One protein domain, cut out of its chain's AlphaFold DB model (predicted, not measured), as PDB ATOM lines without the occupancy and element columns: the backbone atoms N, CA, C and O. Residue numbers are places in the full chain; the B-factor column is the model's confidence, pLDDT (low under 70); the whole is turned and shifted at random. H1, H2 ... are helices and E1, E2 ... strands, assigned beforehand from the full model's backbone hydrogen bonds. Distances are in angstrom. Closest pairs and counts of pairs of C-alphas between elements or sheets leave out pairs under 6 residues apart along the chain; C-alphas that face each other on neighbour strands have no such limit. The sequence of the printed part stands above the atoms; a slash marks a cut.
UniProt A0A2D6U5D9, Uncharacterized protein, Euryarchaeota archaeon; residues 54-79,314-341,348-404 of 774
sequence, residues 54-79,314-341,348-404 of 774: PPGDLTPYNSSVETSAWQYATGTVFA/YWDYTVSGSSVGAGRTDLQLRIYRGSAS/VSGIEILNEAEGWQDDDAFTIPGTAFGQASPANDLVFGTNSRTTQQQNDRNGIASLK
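What this domain is: This is residues 54 to 79, 314 to 341 and 348 to 404 of the 774 residues of an uncharacterized protein of Euryarchaeota archaeon (UniProt A0A2D6U5D9). A strongly twisted wall of three strands, E1, E2 and E3, runs along the length of the domain, and over one face of it, with a gap between, lies the small strand pair E4 and E5 with strand E6 beyond E5; much of the rest is loop. Short helices sit around these strands: H1 over the wall near E3, H3 beside E1, and H2 and H4 far apart, towards opposite ends of the domain. The printed part has 111 residues, with four named helices and six named strands in the order H1 E1 H2 E2 E3 E4 H3 E5 H4 E6; the larger sheet has the order E1 - E2 - E3, and both sheets are antiparallel. The class is mixed, helices and strands, though the named elements hold under half of the residues. The whole is compact, with a radius of gyration of the C-alphas of 13.1 A, yet only just elongated in outline, with spans of 38 by 25 by 25 A.

How they stand to each other: Start at residues 54 to 67, a stretch with no named element, and come to H1, residues 68 to 72, which is on the sheet of E1, residues 314 to 319, E2, residues 331 to 339, and E3, residues 348 to 353. Its height over the sheet is 8.0 A, and it lies only just over E3, with 3 of its 5 C-alphas falling there; the closest C-alphas of the two are those of Trp 70 and Ser 349, 5.5 A apart. Next look at E1, an edge strand antiparallel to the inner strand E2 at 151 degrees, where N 315 and O 335 are 2.9 A apart, within hydrogen-bond range. H2, residues 321 to 324, is not on this sheet and touches no helix. The other edge strand, E3, is antiparallel to E2 at 155 degrees, with N 334 and O 352 within hydrogen-bond range at 2.8 A. Further on, E4, residues 366 to 368, and E5, residues 382 to 384, are antiparallel at 160 degrees, and N 368 and O 382 are within hydrogen-bond range at 2.9 A. Between them in the chain, H3, residues 370 to 373, only grazes the larger sheet with residues 372 to 373; its closest C-alpha pair with E1 is Phe 373 and Trp 315, 5.4 A. H4, residues 391 to 396, touches H1, the closest C-alphas being those of Gln 394 and Tyr 72, 5.3 A apart. E6, residues 402 to 404, pairs with no named strand; its closest C-alpha pair with E5 is Ser 402 and Phe 384, 5.2 A. In H4 every O i to N i+4 pair is within hydrogen-bond range; in H1 0 of 1 is, beside 2 of 2 O i to N i+3 pairs, and H2 and H3, with 4 residues each, are too short for an O i to N i+4 pair.

Where its parts are: Find C-alpha 68 at (115.225, 113.766, 88.075), where H1 begins its 8.0 A to residue 72. E1, residues 314 to 319, covers 15.7 A, and H2, residues 321 to 324, follows. E2 runs 26.0 A from C-alpha 331 at (107.797, 97.721, 71.295) to C-alpha 339, and E3 14.6 A from residue 348 to 353. After E4, residues 366 to 368, H3, residues 370 to 373, and E5, residues 382 to 384, H4 covers 8.7 A from 391 to 396. E6, residues 402 to 404, ends at C-alpha 404, at (105.556, 109.941, 71.571).

The domain as a whole: The two C-alphas farthest apart, those of Ala 326 and Ser 341, are 40.5 A apart. Residues 80 to 313 are not printed, and C-alphas 79 and 314 are 15.0 A apart across that cut; residues 342 to 347 are missing too, with 12.5 A from C-alpha 341 to C-alpha 348. Of the links printed whole, E3 to E4, 12 residues, is long. The mean pLDDT of the printed part is 90.0; it is under 70 at residues 65 to 66, 76 to 79 and 339 to 341.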
ATOM      1  N   PRO A  54     109.598 111.247  80.765       95.06
ATOM      2  CA  PRO A  54     109.369 111.093  82.193       95.06
ATOM      3  C   PRO A  54     108.060 111.775  82.624       95.06
ATOM      4  O   PRO A  54     107.565 112.671  81.936       95.06
ATOM      5  N   PRO A  55     107.538 111.463  83.821       95.81
ATOM      6  CA  PRO A  55     106.388 112.172  84.366       95.81
ATOM      7  C   PRO A  55     106.605 113.692  84.477       95.81
ATOM      8  O   PRO A  55     107.489 114.166  85.199       95.81
ATOM      9  N   GLY A  56     105.745 114.469  83.818       94.75
ATOM     10  CA  GLY A  56     105.711 115.935  83.850       94.75
ATOM     11  C   GLY A  56     106.899 116.632  83.187       94.75
ATOM     12  O   GLY A  56     107.196 117.771  83.555       94.75
ATOM     13  N   ASP A  57     107.605 115.954  82.287       93.12
ATOM     14  CA  ASP A  57     108.760 116.462  81.546       93.12
ATOM     15  C   ASP A  57     108.650 116.003  80.084       93.12
ATOM     16  O   ASP A  57     108.106 114.940  79.820       93.12
ATOM     17  N   LEU A  58     109.155 116.797  79.142       92.38
ATOM     18  CA  LEU A  58     109.156 116.509  77.699       92.38
ATOM     19  C   LEU A  58     110.590 116.417  77.157       92.38
ATOM     20  O   LEU A  58     110.891 116.794  76.024       92.38
ATOM     21  N   THR A  59     111.527 116.007  78.011       90.81
ATOM     22  CA  THR A  59     112.923 115.781  77.640       90.81
ATOM     23  C   THR A  59     113.103 114.324  77.218       90.81
ATOM     24  O   THR A  59     112.999 113.442  78.074       90.81
ATOM     25  N   PRO A  60     113.352 114.059  75.923       90.12
ATOM     26  CA  PRO A  60     113.585 112.712  75.420       90.12
ATOM     27  C   PRO A  60     114.956 112.181  75.861       90.12
ATOM     28  O   PRO A  60     115.849 112.945  76.249       90.12
ATOM     29  N   TYR A  61     115.128 110.862  75.761       86.56
ATOM     30  CA  TYR A  61     116.326 110.152  76.214       86.56
ATOM     31  C   TYR A  61     117.624 110.668  75.571       86.56
ATOM     32  O   TYR A  61     118.618 110.841  76.277       86.56
ATOM     33  N   ASN A  62     117.617 111.006  74.273       80.88
ATOM     34  CA  ASN A  62     118.814 111.491  73.575       80.88
ATOM     35  C   ASN A  62     119.394 112.788  74.181       80.88
ATOM     36  O   ASN A  62     120.583 113.063  74.046       80.88
ATOM     37  N   SER A  63     118.548 113.612  74.811       73.25
ATOM     38  CA  SER A  63     118.932 114.933  75.325       73.25
ATOM     39  C   SER A  63     119.431 114.899  76.754       73.25
ATOM     40  O   SER A  63     120.248 115.728  77.153       73.25
ATOM     41  N   SER A  64     118.911 113.969  77.542       72.81
ATOM     42  CA  SER A  64     119.452 113.657  78.850       72.81
ATOM     43  C   SER A  64     119.090 112.228  79.199       72.81
ATOM     44  O   SER A  64     117.918 111.897  79.376       72.81
ATOM     45  N   VAL A  65     120.123 111.419  79.416       66.56
ATOM     46  CA  VAL A  65     120.007 110.092  80.033       66.56
ATOM     47  C   VAL A  65     119.481 110.208  81.477       66.56
ATOM     48  O   VAL A  65     119.136 109.206  82.093       66.56
ATOM     49  N   GLU A  66     119.457 111.423  82.050       68.81
ATOM     50  CA  GLU A  66     119.168 111.685  83.459       68.81
ATOM     51  C   GLU A  66     118.220 112.869  83.620       68.81
ATOM     52  O   GLU A  66     118.621 114.037  83.634       68.81
ATOM     53  N   THR A  67     116.939 112.576  83.790       79.06
ATOM     54  CA  THR A  67     116.020 113.564  84.352       79.06
ATOM     55  C   THR A  67     115.662 113.117  85.759       79.06
ATOM     56  O   THR A  67     115.318 111.959  86.005       79.06
ATOM     57  N   SER A  68     115.709 114.042  86.717       83.12
ATOM     58  CA  SER A  68     115.225 113.766  88.075       83.12
ATOM     59  C   SER A  68     113.723 113.467  88.092       83.12
ATOM     60  O   SER A  68     113.208 112.956  89.080       83.12
ATOM     61  N   ALA A  69     113.012 113.747  86.998       89.50
ATOM     62  CA  ALA A  69     111.598 113.471  86.834       89.50
ATOM     63  C   ALA A  69     111.267 111.967  86.883       89.50
ATOM     64  O   ALA A  69     110.217 111.598  87.410       89.50
ATOM     65  N   TRP A  70     112.176 111.094  86.433       90.31
ATOM     66  CA  TRP A  70     111.970 109.643  86.481       90.31
ATOM     67  C   TRP A  70     111.855 109.073  87.901       90.31
ATOM     68  O   TRP A  70     111.210 108.042  88.101       90.31
ATOM     69  N   GLN A  71     112.375 109.771  88.917       87.81
ATOM     70  CA  GLN A  71     112.237 109.346  90.315       87.81
ATOM     71  C   GLN A  71     110.779 109.319  90.801       87.81
ATOM     72  O   GLN A  71     110.478 108.692  91.817       87.81
ATOM     73  N   TYR A  72     109.884 110.025  90.104       91.25
ATOM     74  CA  TYR A  72     108.462 110.094  90.432       91.25
ATOM     75  C   TYR A  72     107.633 109.037  89.705       91.25
ATOM     76  O   TYR A  72     106.427 108.992  89.912       91.25
ATOM     77  N   ALA A  73     108.255 108.213  88.859       90.50
ATOM     78  CA  ALA A  73     107.556 107.201  88.079       90.50
ATOM     79  C   ALA A  73     107.359 105.876  88.841       90.50
ATOM     80  O   ALA A  73     106.573 105.045  88.402       90.50
ATOM     81  N   THR A  74     108.088 105.656  89.948       86.50
ATOM     82  CA  THR A  74     108.026 104.408  90.737       86.50
ATOM     83  C   THR A  74     108.205 104.647  92.244       86.50
ATOM     84  O   THR A  74     108.980 105.514  92.655       86.50
ATOM     85  N   GLY A  75     107.506 103.843  93.058       73.88
ATOM     86  CA  GLY A  75     107.339 103.988  94.510       73.88
ATOM     87  C   GLY A  75     108.585 103.790  95.378       73.88
ATOM     88  O   GLY A  75     108.813 104.561  96.312       73.88
ATOM     89  N   THR A  76     109.400 102.768  95.102       69.81
ATOM     90  CA  THR A  76     110.508 102.368  95.986       69.81
ATOM     91  C   THR A  76     111.889 102.482  95.360       69.81
ATOM     92  O   THR A  76     112.124 102.212  94.182       69.81
ATOM     93  N   VAL A  77     112.845 102.829  96.220       67.31
ATOM     94  CA  VAL A  77     114.277 102.769  95.938       67.31
ATOM     95  C   VAL A  77     114.698 101.308  95.805       67.31
ATOM     96  O   VAL A  77     114.408 100.506  96.690       67.31
ATOM     97  N   PHE A  78     115.374 100.956  94.710       67.62
ATOM     98  CA  PHE A  78     116.012  99.644  94.585       67.62
ATOM     99  C   PHE A  78     117.174  99.555  95.584       67.62
ATOM    100  O   PHE A  78     118.007 100.466  95.632       67.62
ATOM    101  N   ALA A  79     117.211  98.500  96.401       62.84
ATOM    102  CA  ALA A  79     118.310  98.285  97.336       62.84
ATOM    103  C   ALA A  79     119.592  97.999  96.550       62.84
ATOM    104  O   ALA A  79     119.578  97.189  95.626       62.84
ATOM    105  N   TYR A 314     120.552  98.191  83.248       87.25
ATOM    106  CA  TYR A 314     119.408  98.336  82.369       87.25
ATOM    107  C   TYR A 314     118.632  97.029  82.253       87.25
ATOM    108  O   TYR A 314     119.188  95.948  82.385       87.25
ATOM    109  N   TRP A 315     117.337  97.130  81.983       89.88
ATOM    110  CA  TRP A 315     116.473  95.980  81.748       89.88
ATOM    111  C   TRP A 315     115.774  96.156  80.417       89.88
ATOM    112  O   TRP A 315     115.142  97.188  80.192       89.88
ATOM    113  N   ASP A 316     115.868  95.146  79.565       93.06
ATOM    114  CA  ASP A 316     115.147  95.132  78.302       93.06
ATOM    115  C   ASP A 316     113.768  94.506  78.526       93.06
ATOM    116  O   ASP A 316     113.632  93.442  79.135       93.06
ATOM    117  N   TYR A 317     112.729  95.181  78.049       96.19
ATOM    118  CA  TYR A 317     111.350  94.737  78.160       96.19
ATOM    119  C   TYR A 317     110.630  94.910  76.829       96.19
ATOM    120  O   TYR A 317     110.746  95.942  76.171       96.19
ATOM    121  N   THR A 318     109.859  93.894  76.445       98.00
ATOM    122  CA  THR A 318     108.994  93.956  75.265       98.00
ATOM    123  C   THR A 318     107.563  94.216  75.705       98.00
ATOM    124  O   THR A 318     106.942  93.378  76.363       98.00
ATOM    125  N   VAL A 319     107.029  95.371  75.323       97.69
ATOM    126  CA  VAL A 319     105.603  95.666  75.438       97.69
ATOM    127  C   VAL A 319     104.914  95.016  74.245       97.69
ATOM    128  O   VAL A 319     105.193  95.373  73.098       97.69
ATOM    129  N   SER A 320     104.023  94.054  74.499       97.19
ATOM    130  CA  SER A 320     103.298  93.424  73.395       97.19
ATOM    131  C   SER A 320     102.346  94.430  72.755       97.19
ATOM    132  O   SER A 320     101.413  94.898  73.403       97.19
ATOM    133  N   GLY A 321     102.537  94.738  71.471       95.25
ATOM    134  CA  GLY A 321     101.675  95.698  70.774       95.25
ATOM    135  C   GLY A 321     100.213  95.240  70.787       95.25
ATOM    136  O   GLY A 321      99.296  96.018  71.057       95.25
ATOM    137  N   SER A 322     100.009  93.931  70.620       94.25
ATOM    138  CA  SER A 322      98.689  93.295  70.608       94.25
ATOM    139  C   SER A 322      97.905  93.425  71.920       94.25
ATOM    140  O   SER A 322      96.674  93.389  71.884       94.25
ATOM    141  N   SER A 323      98.583  93.596  73.063       92.81
ATOM    142  CA  SER A 323      97.920  93.787  74.359       92.81
ATOM    143  C   SER A 323      97.525  95.242  74.622       92.81
ATOM    144  O   SER A 323      96.632  95.478  75.434       92.81
ATOM    145  N   VAL A 324      98.140  96.200  73.920       94.69
ATOM    146  CA  VAL A 324      97.803  97.633  73.991       94.69
ATOM    147  C   VAL A 324      96.689  97.973  73.000       94.69
ATOM    148  O   VAL A 324      95.723  98.651  73.349       94.69
ATOM    149  N   GLY A 325      96.753  97.441  71.776       93.31
ATOM    150  CA  GLY A 325      95.615  97.470  70.863       93.31
ATOM    151  C   GLY A 325      95.911  96.954  69.457       93.31
ATOM    152  O   GLY A 325      97.054  96.739  69.066       93.31
ATOM    153  N   ALA A 326      94.847  96.755  68.678       91.75
ATOM    154  CA  ALA A 326      94.930  96.147  67.351       91.75
ATOM    155  C   ALA A 326      95.819  96.947  66.381       91.75
ATOM    156  O   ALA A 326      95.767  98.174  66.359       91.75
ATOM    157  N   GLY A 327      96.596  96.234  65.558       92.31
ATOM    158  CA  GLY A 327      97.474  96.821  64.537       92.31
ATOM    159  C   GLY A 327      98.855  97.259  65.032       92.31
ATOM    160  O   GLY A 327      99.671  97.646  64.204       92.31
ATOM    161  N   ARG A 328      99.134  97.168  66.340       96.50
ATOM    162  CA  ARG A 328     100.443  97.502  66.916       96.50
ATOM    163  C   ARG A 328     101.423  96.336  66.834       96.50
ATOM    164  O   ARG A 328     101.063  95.205  67.173       96.50
ATOM    165  N   THR A 329     102.667  96.619  66.461       97.88
ATOM    166  CA  THR A 329     103.785  95.675  66.607       97.88
ATOM    167  C   THR A 329     104.466  95.839  67.969       97.88
ATOM    168  O   THR A 329     104.257  96.832  68.669       97.88
ATOM    169  N   ASP A 330     105.238  94.832  68.375       98.31
ATOM    170  CA  ASP A 330     105.899  94.810  69.678       98.31
ATOM    171  C   ASP A 330     106.937  95.933  69.817       98.31
ATOM    172  O   ASP A 330     107.772  96.147  68.935       98.31
ATOM    173  N   LEU A 331     106.889  96.630  70.953       98.25
ATOM    174  CA  LEU A 331     107.797  97.721  71.295       98.25
ATOM    175  C   LEU A 331     108.849  97.228  72.287       98.25
ATOM    176  O   LEU A 331     108.520  96.765  73.380       98.25
ATOM    177  N   GLN A 332     110.117  97.344  71.912       98.00
ATOM    178  CA  GLN A 332     111.265  96.983  72.732       98.00
ATOM    179  C   GLN A 332     111.817  98.229  73.417       98.00
ATOM    180  O   GLN A 332     112.205  99.201  72.767       98.00
ATOM    181  N   LEU A 333     111.848  98.185  74.745       96.94
ATOM    182  CA  LEU A 333     112.316  99.268  75.596       96.94
ATOM    183  C   LEU A 333     113.483  98.792  76.449       96.94
ATOM    184  O   LEU A 333     113.456  97.680  76.971       96.94
ATOM    185  N   ARG A 334     114.452  99.673  76.665       93.38
ATOM    186  CA  ARG A 334     115.517  99.526  77.648       93.38
ATOM    187  C   ARG A 334     115.303 100.507  78.784       93.38
ATOM    188  O   ARG A 334     115.347 101.718  78.590       93.38
ATOM    189  N   ILE A 335     115.075  99.984  79.979       91.44
ATOM    190  CA  ILE A 335     114.828 100.761  81.188       91.44
ATOM    191  C   ILE A 335     116.136 100.875  81.959       91.44
ATOM    192  O   ILE A 335     116.606  99.895  82.529       91.44
ATOM    193  N   TYR A 336     116.703 102.074  82.020       87.81
ATOM    194  CA  TYR A 336     117.892 102.360  82.814       87.81
ATOM    195  C   TYR A 336     117.518 102.708  84.246       87.81
ATOM    196  O   TYR A 336     116.531 103.406  84.507       87.81
ATOM    197  N   ARG A 337     118.362 102.286  85.187       82.31
ATOM    198  CA  ARG A 337     118.297 102.743  86.576       82.31
ATOM    199  C   ARG A 337     119.596 103.410  86.984       82.31
ATOM    200  O   ARG A 337     120.677 103.061  86.521       82.31
ATOM    201  N   GLY A 338     119.495 104.391  87.869       77.38
ATOM    202  CA  GLY A 338     120.656 105.134  88.340       77.38
ATOM    203  C   GLY A 338     120.343 106.027  89.531       77.38
ATOM    204  O   GLY A 338     119.185 106.189  89.921       77.38
ATOM    205  N   SER A 339     121.394 106.600  90.112       65.31
ATOM    206  CA  SER A 339     121.270 107.561  91.207       65.31
ATOM    207  C   SER A 339     120.789 108.907  90.660       65.31
ATOM    208  O   SER A 339     121.419 109.456  89.763       65.31
ATOM    209  N   ALA A 340     119.698 109.466  91.192       53.59
ATOM    210  CA  ALA A 340     119.153 110.754  90.726       53.59
ATOM    211  C   ALA A 340     119.964 111.987  91.198       53.59
ATOM    212  O   ALA A 340     119.712 113.116  90.789       53.59
ATOM    213  N   SER A 341     120.887 111.782  92.134       53.03
ATOM    214  CA  SER A 341     121.848 112.731  92.716       53.03
ATOM    215  C   SER A 341     122.715 111.926  93.696       53.03
ATOM    216  O   SER A 341     122.405 110.764  93.935       53.03
ATOM    217  N   VAL A 348     114.303 104.528  88.307       87.12
ATOM    218  CA  VAL A 348     114.369 104.669  86.846       87.12
ATOM    219  C   VAL A 348     115.061 106.002  86.549       87.12
ATOM    220  O   VAL A 348     114.811 106.991  87.237       87.12
ATOM    221  N   SER A 349     115.981 106.010  85.593       84.19
ATOM    222  CA  SER A 349     116.756 107.200  85.226       84.19
ATOM    223  C   SER A 349     116.567 107.607  83.770       84.19
ATOM    224  O   SER A 349     116.683 108.791  83.466       84.19
ATOM    225  N   GLY A 350     116.208 106.654  82.910       89.69
ATOM    226  CA  GLY A 350     115.920 106.867  81.500       89.69
ATOM    227  C   GLY A 350     115.287 105.626  80.884       89.69
ATOM    228  O   GLY A 350     115.423 104.525  81.419       89.69
ATOM    229  N   ILE A 351     114.590 105.807  79.767       93.31
ATOM    230  CA  ILE A 351     114.049 104.711  78.964       93.31
ATOM    231  C   ILE A 351     114.390 104.984  77.510       93.31
ATOM    232  O   ILE A 351     114.126 106.075  77.012       93.31
ATOM    233  N   GLU A 352     114.972 103.987  76.863       93.94
ATOM    234  CA  GLU A 352     115.397 104.020  75.472       93.94
ATOM    235  C   GLU A 352     114.541 103.051  74.650       93.94
ATOM    236  O   GLU A 352     114.251 101.937  75.083       93.94
ATOM    237  N   ILE A 353     114.118 103.478  73.469       97.00
ATOM    238  CA  ILE A 353     113.454 102.658  72.459       97.00
ATOM    239  C   ILE A 353     114.537 101.951  71.642       97.00
ATOM    240  O   ILE A 353     115.495 102.591  71.203       97.00
ATOM    241  N   LEU A 354     114.378 100.642  71.438       95.75
ATOM    242  CA  LEU A 354     115.368  99.793  70.767       95.75
ATOM    243  C   LEU A 354     114.965  99.361  69.350       95.75
ATOM    244  O   LEU A 354     115.800  98.837  68.617       95.75
ATOM    245  N   ASN A 355     113.700  99.540  68.959       96.69
ATOM    246  CA  ASN A 355     113.197  99.098  67.661       96.69
ATOM    247  C   ASN A 355     112.161 100.054  67.049       96.69
ATOM    248  O   ASN A 355     111.492 100.817  67.743       96.69
ATOM    249  N   GLU A 356     111.988  99.952  65.732       95.50
ATOM    250  CA  GLU A 356     110.930 100.641  64.984       95.50
ATOM    251  C   GLU A 356     109.611  99.856  65.063       95.50
ATOM    252  O   GLU A 356     109.259  99.109  64.147       95.50
ATOM    253  N   ALA A 357     108.888  99.985  66.177       96.81
ATOM    254  CA  ALA A 357     107.518  99.479  66.272       96.81
ATOM    255  C   ALA A 357     106.541 100.347  65.447       96.81
ATOM    256  O   ALA A 357     106.849 101.485  65.113       96.81
ATOM    257  N   GLU A 358     105.356  99.835  65.123       96.19
ATOM    258  CA  GLU A 358     104.362 100.491  64.259       96.19
ATOM    259  C   GLU A 358     102.958 100.395  64.866       96.19
ATOM    260  O   GLU A 358     102.685  99.508  65.677       96.19
ATOM    261  N   GLY A 359     102.062 101.296  64.460       96.19
ATOM    262  CA  GLY A 359     100.646 101.309  64.840       96.19
ATOM    263  C   GLY A 359     100.336 101.944  66.199       96.19
ATOM    264  O   GLY A 359      99.190 101.874  66.650       96.19
ATOM    265  N   TRP A 360     101.327 102.543  66.861       97.56
ATOM    266  CA  TRP A 360     101.183 103.181  68.170       97.56
ATOM    267  C   TRP A 360     100.603 104.596  68.061       97.56
ATOM    268  O   TRP A 360     100.602 105.217  66.998       97.56
ATOM    269  N   GLN A 361     100.106 105.124  69.174       96.50
ATOM    270  CA  GLN A 361      99.590 106.487  69.286       96.50
ATOM    271  C   GLN A 361     100.323 107.259  70.383       96.50
ATOM    272  O   GLN A 361     100.888 106.671  71.310       96.50
ATOM    273  N   ASP A 362     100.303 108.587  70.271       96.12
ATOM    274  CA  ASP A 362     100.770 109.463  71.343       96.12
ATOM    275  C   ASP A 362     100.017 109.144  72.639       96.12
ATOM    276  O   ASP A 362      98.796 108.977  72.628       96.12
ATOM    277  N   ASP A 363     100.754 109.087  73.749       96.88
ATOM    278  CA  ASP A 363     100.219 108.819  75.085       96.88
ATOM    279  C   ASP A 363      99.481 107.467  75.223       96.88
ATOM    280  O   ASP A 363      98.641 107.311  76.115       96.88
ATOM    281  N   ASP A 364      99.794 106.474  74.375       97.50
ATOM    282  CA  ASP A 364      99.255 105.115  74.501       97.50
ATOM    283  C   ASP A 364      99.448 104.561  75.925       97.50
ATOM    284  O   ASP A 364     100.535 104.624  76.511       97.50
ATOM    285  N   ALA A 365      98.375 104.000  76.487       97.50
ATOM    286  CA  ALA A 365      98.352 103.552  77.873       97.50
ATOM    287  C   ALA A 365      98.779 102.085  78.007       97.50
ATOM    288  O   ALA A 365      98.150 101.186  77.451       97.50
ATOM    289  N   PHE A 366      99.816 101.834  78.805       97.69
ATOM    290  CA  PHE A 366     100.264 100.491  79.173       97.69
ATOM    291  C   PHE A 366     101.010 100.516  80.510       97.69
ATOM    292  O   PHE A 366     101.239 101.566  81.109       97.69
ATOM    293  N   THR A 367     101.355  99.344  81.034       97.12
ATOM    294  CA  THR A 367     102.059  99.222  82.313       97.12
ATOM    295  C   THR A 367     103.182  98.212  82.179       97.12
ATOM    296  O   THR A 367     102.957  97.097  81.711       97.12
ATOM    297  N   ILE A 368     104.386  98.604  82.589       96.88
ATOM    298  CA  ILE A 368     105.521  97.694  82.712       96.88
ATOM    299  C   ILE A 368     105.538  97.191  84.160       96.88
ATOM    300  O   ILE A 368     105.689  98.011  85.073       96.88
ATOM    301  N   PRO A 369     105.386  95.876  84.402       95.50
ATOM    302  CA  PRO A 369     105.419  95.332  85.752       95.50
ATOM    303  C   PRO A 369     106.754  95.631  86.433       95.50
ATOM    304  O   PRO A 369     107.804  95.442  85.821       95.50
ATOM    305  N   GLY A 370     106.736  96.007  87.713       90.25
ATOM    306  CA  GLY A 370     107.943  96.250  88.508       90.25
ATOM    307  C   GLY A 370     108.946  95.099  88.411       90.25
ATOM    308  O   GLY A 370     110.150  95.320  88.272       90.25
ATOM    309  N   THR A 371     108.450  93.859  88.379       89.56
ATOM    310  CA  THR A 371     109.267  92.638  88.291       89.56
ATOM    311  C   THR A 371     110.062  92.529  86.994       89.56
ATOM    312  O   THR A 371     111.060  91.819  86.966       89.56
ATOM    313  N   ALA A 372     109.663  93.236  85.934       90.75
ATOM    314  CA  ALA A 372     110.394  93.263  84.671       90.75
ATOM    315  C   ALA A 372     111.684  94.098  84.735       90.75
ATOM    316  O   ALA A 372     112.562  93.923  83.899       90.75
ATOM    317  N   PHE A 373     111.816  94.986  85.727       87.69
ATOM    318  CA  PHE A 373     112.968  95.884  85.875       87.69
ATOM    319  C   PHE A 373     113.477  95.957  87.326       87.69
ATOM    320  O   PHE A 373     113.876  97.012  87.840       87.69
ATOM    321  N   GLY A 374     113.444  94.799  87.996       80.88
ATOM    322  CA  GLY A 374     114.060  94.578  89.305       80.88
ATOM    323  C   GLY A 374     113.250  95.060  90.512       80.88
ATOM    324  O   GLY A 374     113.816  95.271  91.573       80.88
ATOM    325  N   GLN A 375     111.942  95.279  90.405       83.94
ATOM    326  CA  GLN A 375     111.106  95.778  91.508       83.94
ATOM    327  C   GLN A 375     109.927  94.859  91.838       83.94
ATOM    328  O   GLN A 375     109.604  93.926  91.111       83.94
ATOM    329  N   ALA A 376     109.244  95.136  92.951       85.38
ATOM    330  CA  ALA A 376     107.992  94.462  93.283       85.38
ATOM    331  C   ALA A 376     106.825  94.984  92.424       85.38
ATOM    332  O   ALA A 376     106.612  96.192  92.330       85.38
ATOM    333  N   SER A 377     106.032  94.071  91.867       88.69
ATOM    334  CA  SER A 377     104.755  94.369  91.205       88.69
ATOM    335  C   SER A 377     103.586  94.000  92.138       88.69
ATOM    336  O   SER A 377     103.709  93.019  92.878       88.69
ATOM    337  N   PRO A 378     102.470  94.758  92.174       91.00
ATOM    338  CA  PRO A 378     102.165  95.951  91.370       91.00
ATOM    339  C   PRO A 378     102.656  97.276  91.976       91.00
ATOM    340  O   PRO A 378     102.479  98.338  91.389       91.00
ATOM    341  N   ALA A 379     103.242  97.239  93.178       88.56
ATOM    342  CA  ALA A 379     103.543  98.441  93.962       88.56
ATOM    343  C   ALA A 379     104.492  99.431  93.261       88.56
ATOM    344  O   ALA A 379     104.439 100.626  93.540       88.56
ATOM    345  N   ASN A 380     105.351  98.937  92.367       89.19
ATOM    346  CA  ASN A 380     106.349  99.729  91.653       89.19
ATOM    347  C   ASN A 380     106.266  99.539  90.144       89.19
ATOM    348  O   ASN A 380     107.287  99.610  89.459       89.19
ATOM    349  N   ASP A 381     105.075  99.252  89.637       94.38
ATOM    350  CA  ASP A 381     104.854  99.207  88.203       94.38
ATOM    351  C   ASP A 381     105.068 100.595  87.589       94.38
ATOM    352  O   ASP A 381     104.746 101.622  88.190       94.38
ATOM    353  N   LEU A 382     105.615 100.620  86.377       95.12
ATOM    354  CA  LEU A 382     105.797 101.846  85.617       95.12
ATOM    355  C   LEU A 382     104.595 102.047  84.691       95.12
ATOM    356  O   LEU A 382     104.343 101.229  83.804       95.12
ATOM    357  N   VAL A 383     103.866 103.144  84.892       96.88
ATOM    358  CA  VAL A 383     102.621 103.438  84.172       96.88
ATOM    359  C   VAL A 383     102.868 104.433  83.039       96.88
ATOM    360  O   VAL A 383     103.423 105.512  83.260       96.88
ATOM    361  N   PHE A 384     102.399 104.074  81.844       98.06
ATOM    362  CA  PHE A 384     102.376 104.916  80.652       98.06
ATOM    363  C   PHE A 384     100.955 105.379  80.327       98.06
ATOM    364  O   PHE A 384      99.980 104.670  80.585       98.06
ATOM    365  N   GLY A 385     100.849 106.572  79.753       97.69
ATOM    366  CA  GLY A 385      99.604 107.174  79.295       97.69
ATOM    367  C   GLY A 385      99.789 108.672  79.076       97.69
ATOM    368  O   GLY A 385     100.890 109.127  78.773       97.69
ATOM    369  N   THR A 386      98.738 109.461  79.308       97.50
ATOM    370  CA  THR A 386      98.845 110.927  79.284       97.50
ATOM    371  C   THR A 386      99.817 111.418  80.354       97.50
ATOM    372  O   THR A 386      99.596 111.226  81.555       97.50
ATOM    373  N   ASN A 387     100.878 112.088  79.903       97.25
ATOM    374  CA  ASN A 387     101.969 112.551  80.753       97.25
ATOM    375  C   ASN A 387     101.463 113.387  81.948       97.25
ATOM    376  O   ASN A 387     100.751 114.379  81.767       97.25
ATOM    377  N   SER A 388     101.819 113.012  83.185       96.94
ATOM    378  CA  SER A 388     101.377 113.763  84.373       96.94
ATOM    379  C   SER A 388     102.302 113.643  85.587       96.94
ATOM    380  O   SER A 388     102.829 112.578  85.901       96.94
ATOM    381  N   ARG A 389     102.465 114.766  86.305       95.06
ATOM    382  CA  ARG A 389     103.232 114.872  87.560       95.06
ATOM    383  C   ARG A 389     102.637 115.921  88.505       95.06
ATOM    384  O   ARG A 389     103.197 116.997  88.727       95.06
ATOM    385  N   THR A 390     101.481 115.620  89.076       96.12
ATOM    386  CA  THR A 390     100.874 116.428  90.146       96.12
ATOM    387  C   THR A 390     101.706 116.374  91.433       96.12
ATOM    388  O   THR A 390     102.555 115.501  91.609       96.12
ATOM    389  N   THR A 391     101.462 117.293  92.373       95.56
ATOM    390  CA  THR A 391     102.113 117.261  93.697       95.56
ATOM    391  C   THR A 391     101.825 115.958  94.442       95.56
ATOM    392  O   THR A 391     102.728 115.395  95.052       95.56
ATOM    393  N   GLN A 392     100.591 115.449  94.350       94.25
ATOM    394  CA  GLN A 392     100.234 114.163  94.945       94.25
ATOM    395  C   GLN A 392     101.039 113.027  94.305       94.25
ATOM    396  O   GLN A 392     101.639 112.236  95.022       94.25
ATOM    397  N   GLN A 393     101.158 113.016  92.972       93.81
ATOM    398  CA  GLN A 393     101.942 111.997  92.272       93.81
ATOM    399  C   GLN A 393     103.437 112.037  92.587       93.81
ATOM    400  O   GLN A 393     104.102 111.009  92.544       93.81
ATOM    401  N   GLN A 394     103.984 113.205  92.919       91.88
ATOM    402  CA  GLN A 394     105.373 113.311  93.367       91.88
ATOM    403  C   GLN A 394     105.566 112.716  94.766       91.88
ATOM    404  O   GLN A 394     106.571 112.049  95.003       91.88
ATOM    405  N   ASN A 395     104.604 112.936  95.669       89.81
ATOM    406  CA  ASN A 395     104.635 112.382  97.023       89.81
ATOM    407  C   ASN A 395     104.443 110.860  97.015       89.81
ATOM    408  O   ASN A 395     105.166 110.151  97.710       89.81
ATOM    409  N   ASP A 396     103.509 110.378  96.195       90.06
ATOM    410  CA  ASP A 396     103.170 108.957  96.078       90.06
ATOM    411  C   ASP A 396     104.089 108.205  95.103       90.06
ATOM    412  O   ASP A 396     104.088 106.977  95.076       90.06
ATOM    413  N   ARG A 397     104.869 108.944  94.304       90.31
ATOM    414  CA  ARG A 397     105.759 108.450  93.241       90.31
ATOM    415  C   ARG A 397     105.059 107.531  92.232       90.31
ATOM    416  O   ARG A 397     105.552 106.460  91.888       90.31
ATOM    417  N   ASN A 398     103.912 107.989  91.748       92.38
ATOM    418  CA  ASN A 398     103.076 107.324  90.745       92.38
ATOM    419  C   ASN A 398     102.730 108.272  89.578       92.38
ATOM    420  O   ASN A 398     101.609 108.290  89.063       92.38
ATOM    421  N   GLY A 399     103.688 109.120  89.196       95.31
ATOM    422  CA  GLY A 399     103.592 109.939  87.991       95.31
ATOM    423  C   GLY A 399     103.481 109.073  86.734       95.31
ATOM    424  O   GLY A 399     104.005 107.963  86.693       95.31
ATOM    425  N   ILE A 400     102.803 109.593  85.711       97.31
ATOM    426  CA  ILE A 400     102.541 108.865  84.462       97.31
ATOM    427  C   ILE A 400     103.566 109.306  83.419       97.31
ATOM    428  O   ILE A 400     103.634 110.493  83.088       97.31
ATOM    429  N   ALA A 401     104.368 108.353  82.941       97.31
ATOM    430  CA  ALA A 401     105.263 108.533  81.802       97.31
ATOM    431  C   ALA A 401     104.458 108.521  80.496       97.31
ATOM    432  O   ALA A 401     103.314 108.066  80.476       97.31
ATOM    433  N   SER A 402     105.036 108.992  79.396       97.38
ATOM    434  CA  SER A 402     104.337 108.957  78.109       97.38
ATOM    435  C   SER A 402     105.215 108.533  76.946       97.38
ATOM    436  O   SER A 402     106.443 108.603  77.006       97.38
ATOM    437  N   LEU A 403     104.550 108.062  75.894       96.75
ATOM    438  CA  LEU A 403     105.139 107.679  74.622       96.75
ATOM    439  C   LEU A 403     104.782 108.733  73.574       96.75
ATOM    440  O   LEU A 403     103.637 109.179  73.506       96.75
ATOM    441  N   LYS A 404     105.751 109.095  72.743       96.19
ATOM    442  CA  LYS A 404     105.556 109.941  71.571       96.19
ATOM    443  C   LYS A 404     105.781 109.125  70.314       96.19
ATOM    444  O   LYS A 404     106.755 108.372  70.234       96.19
TER     445      LYS A 404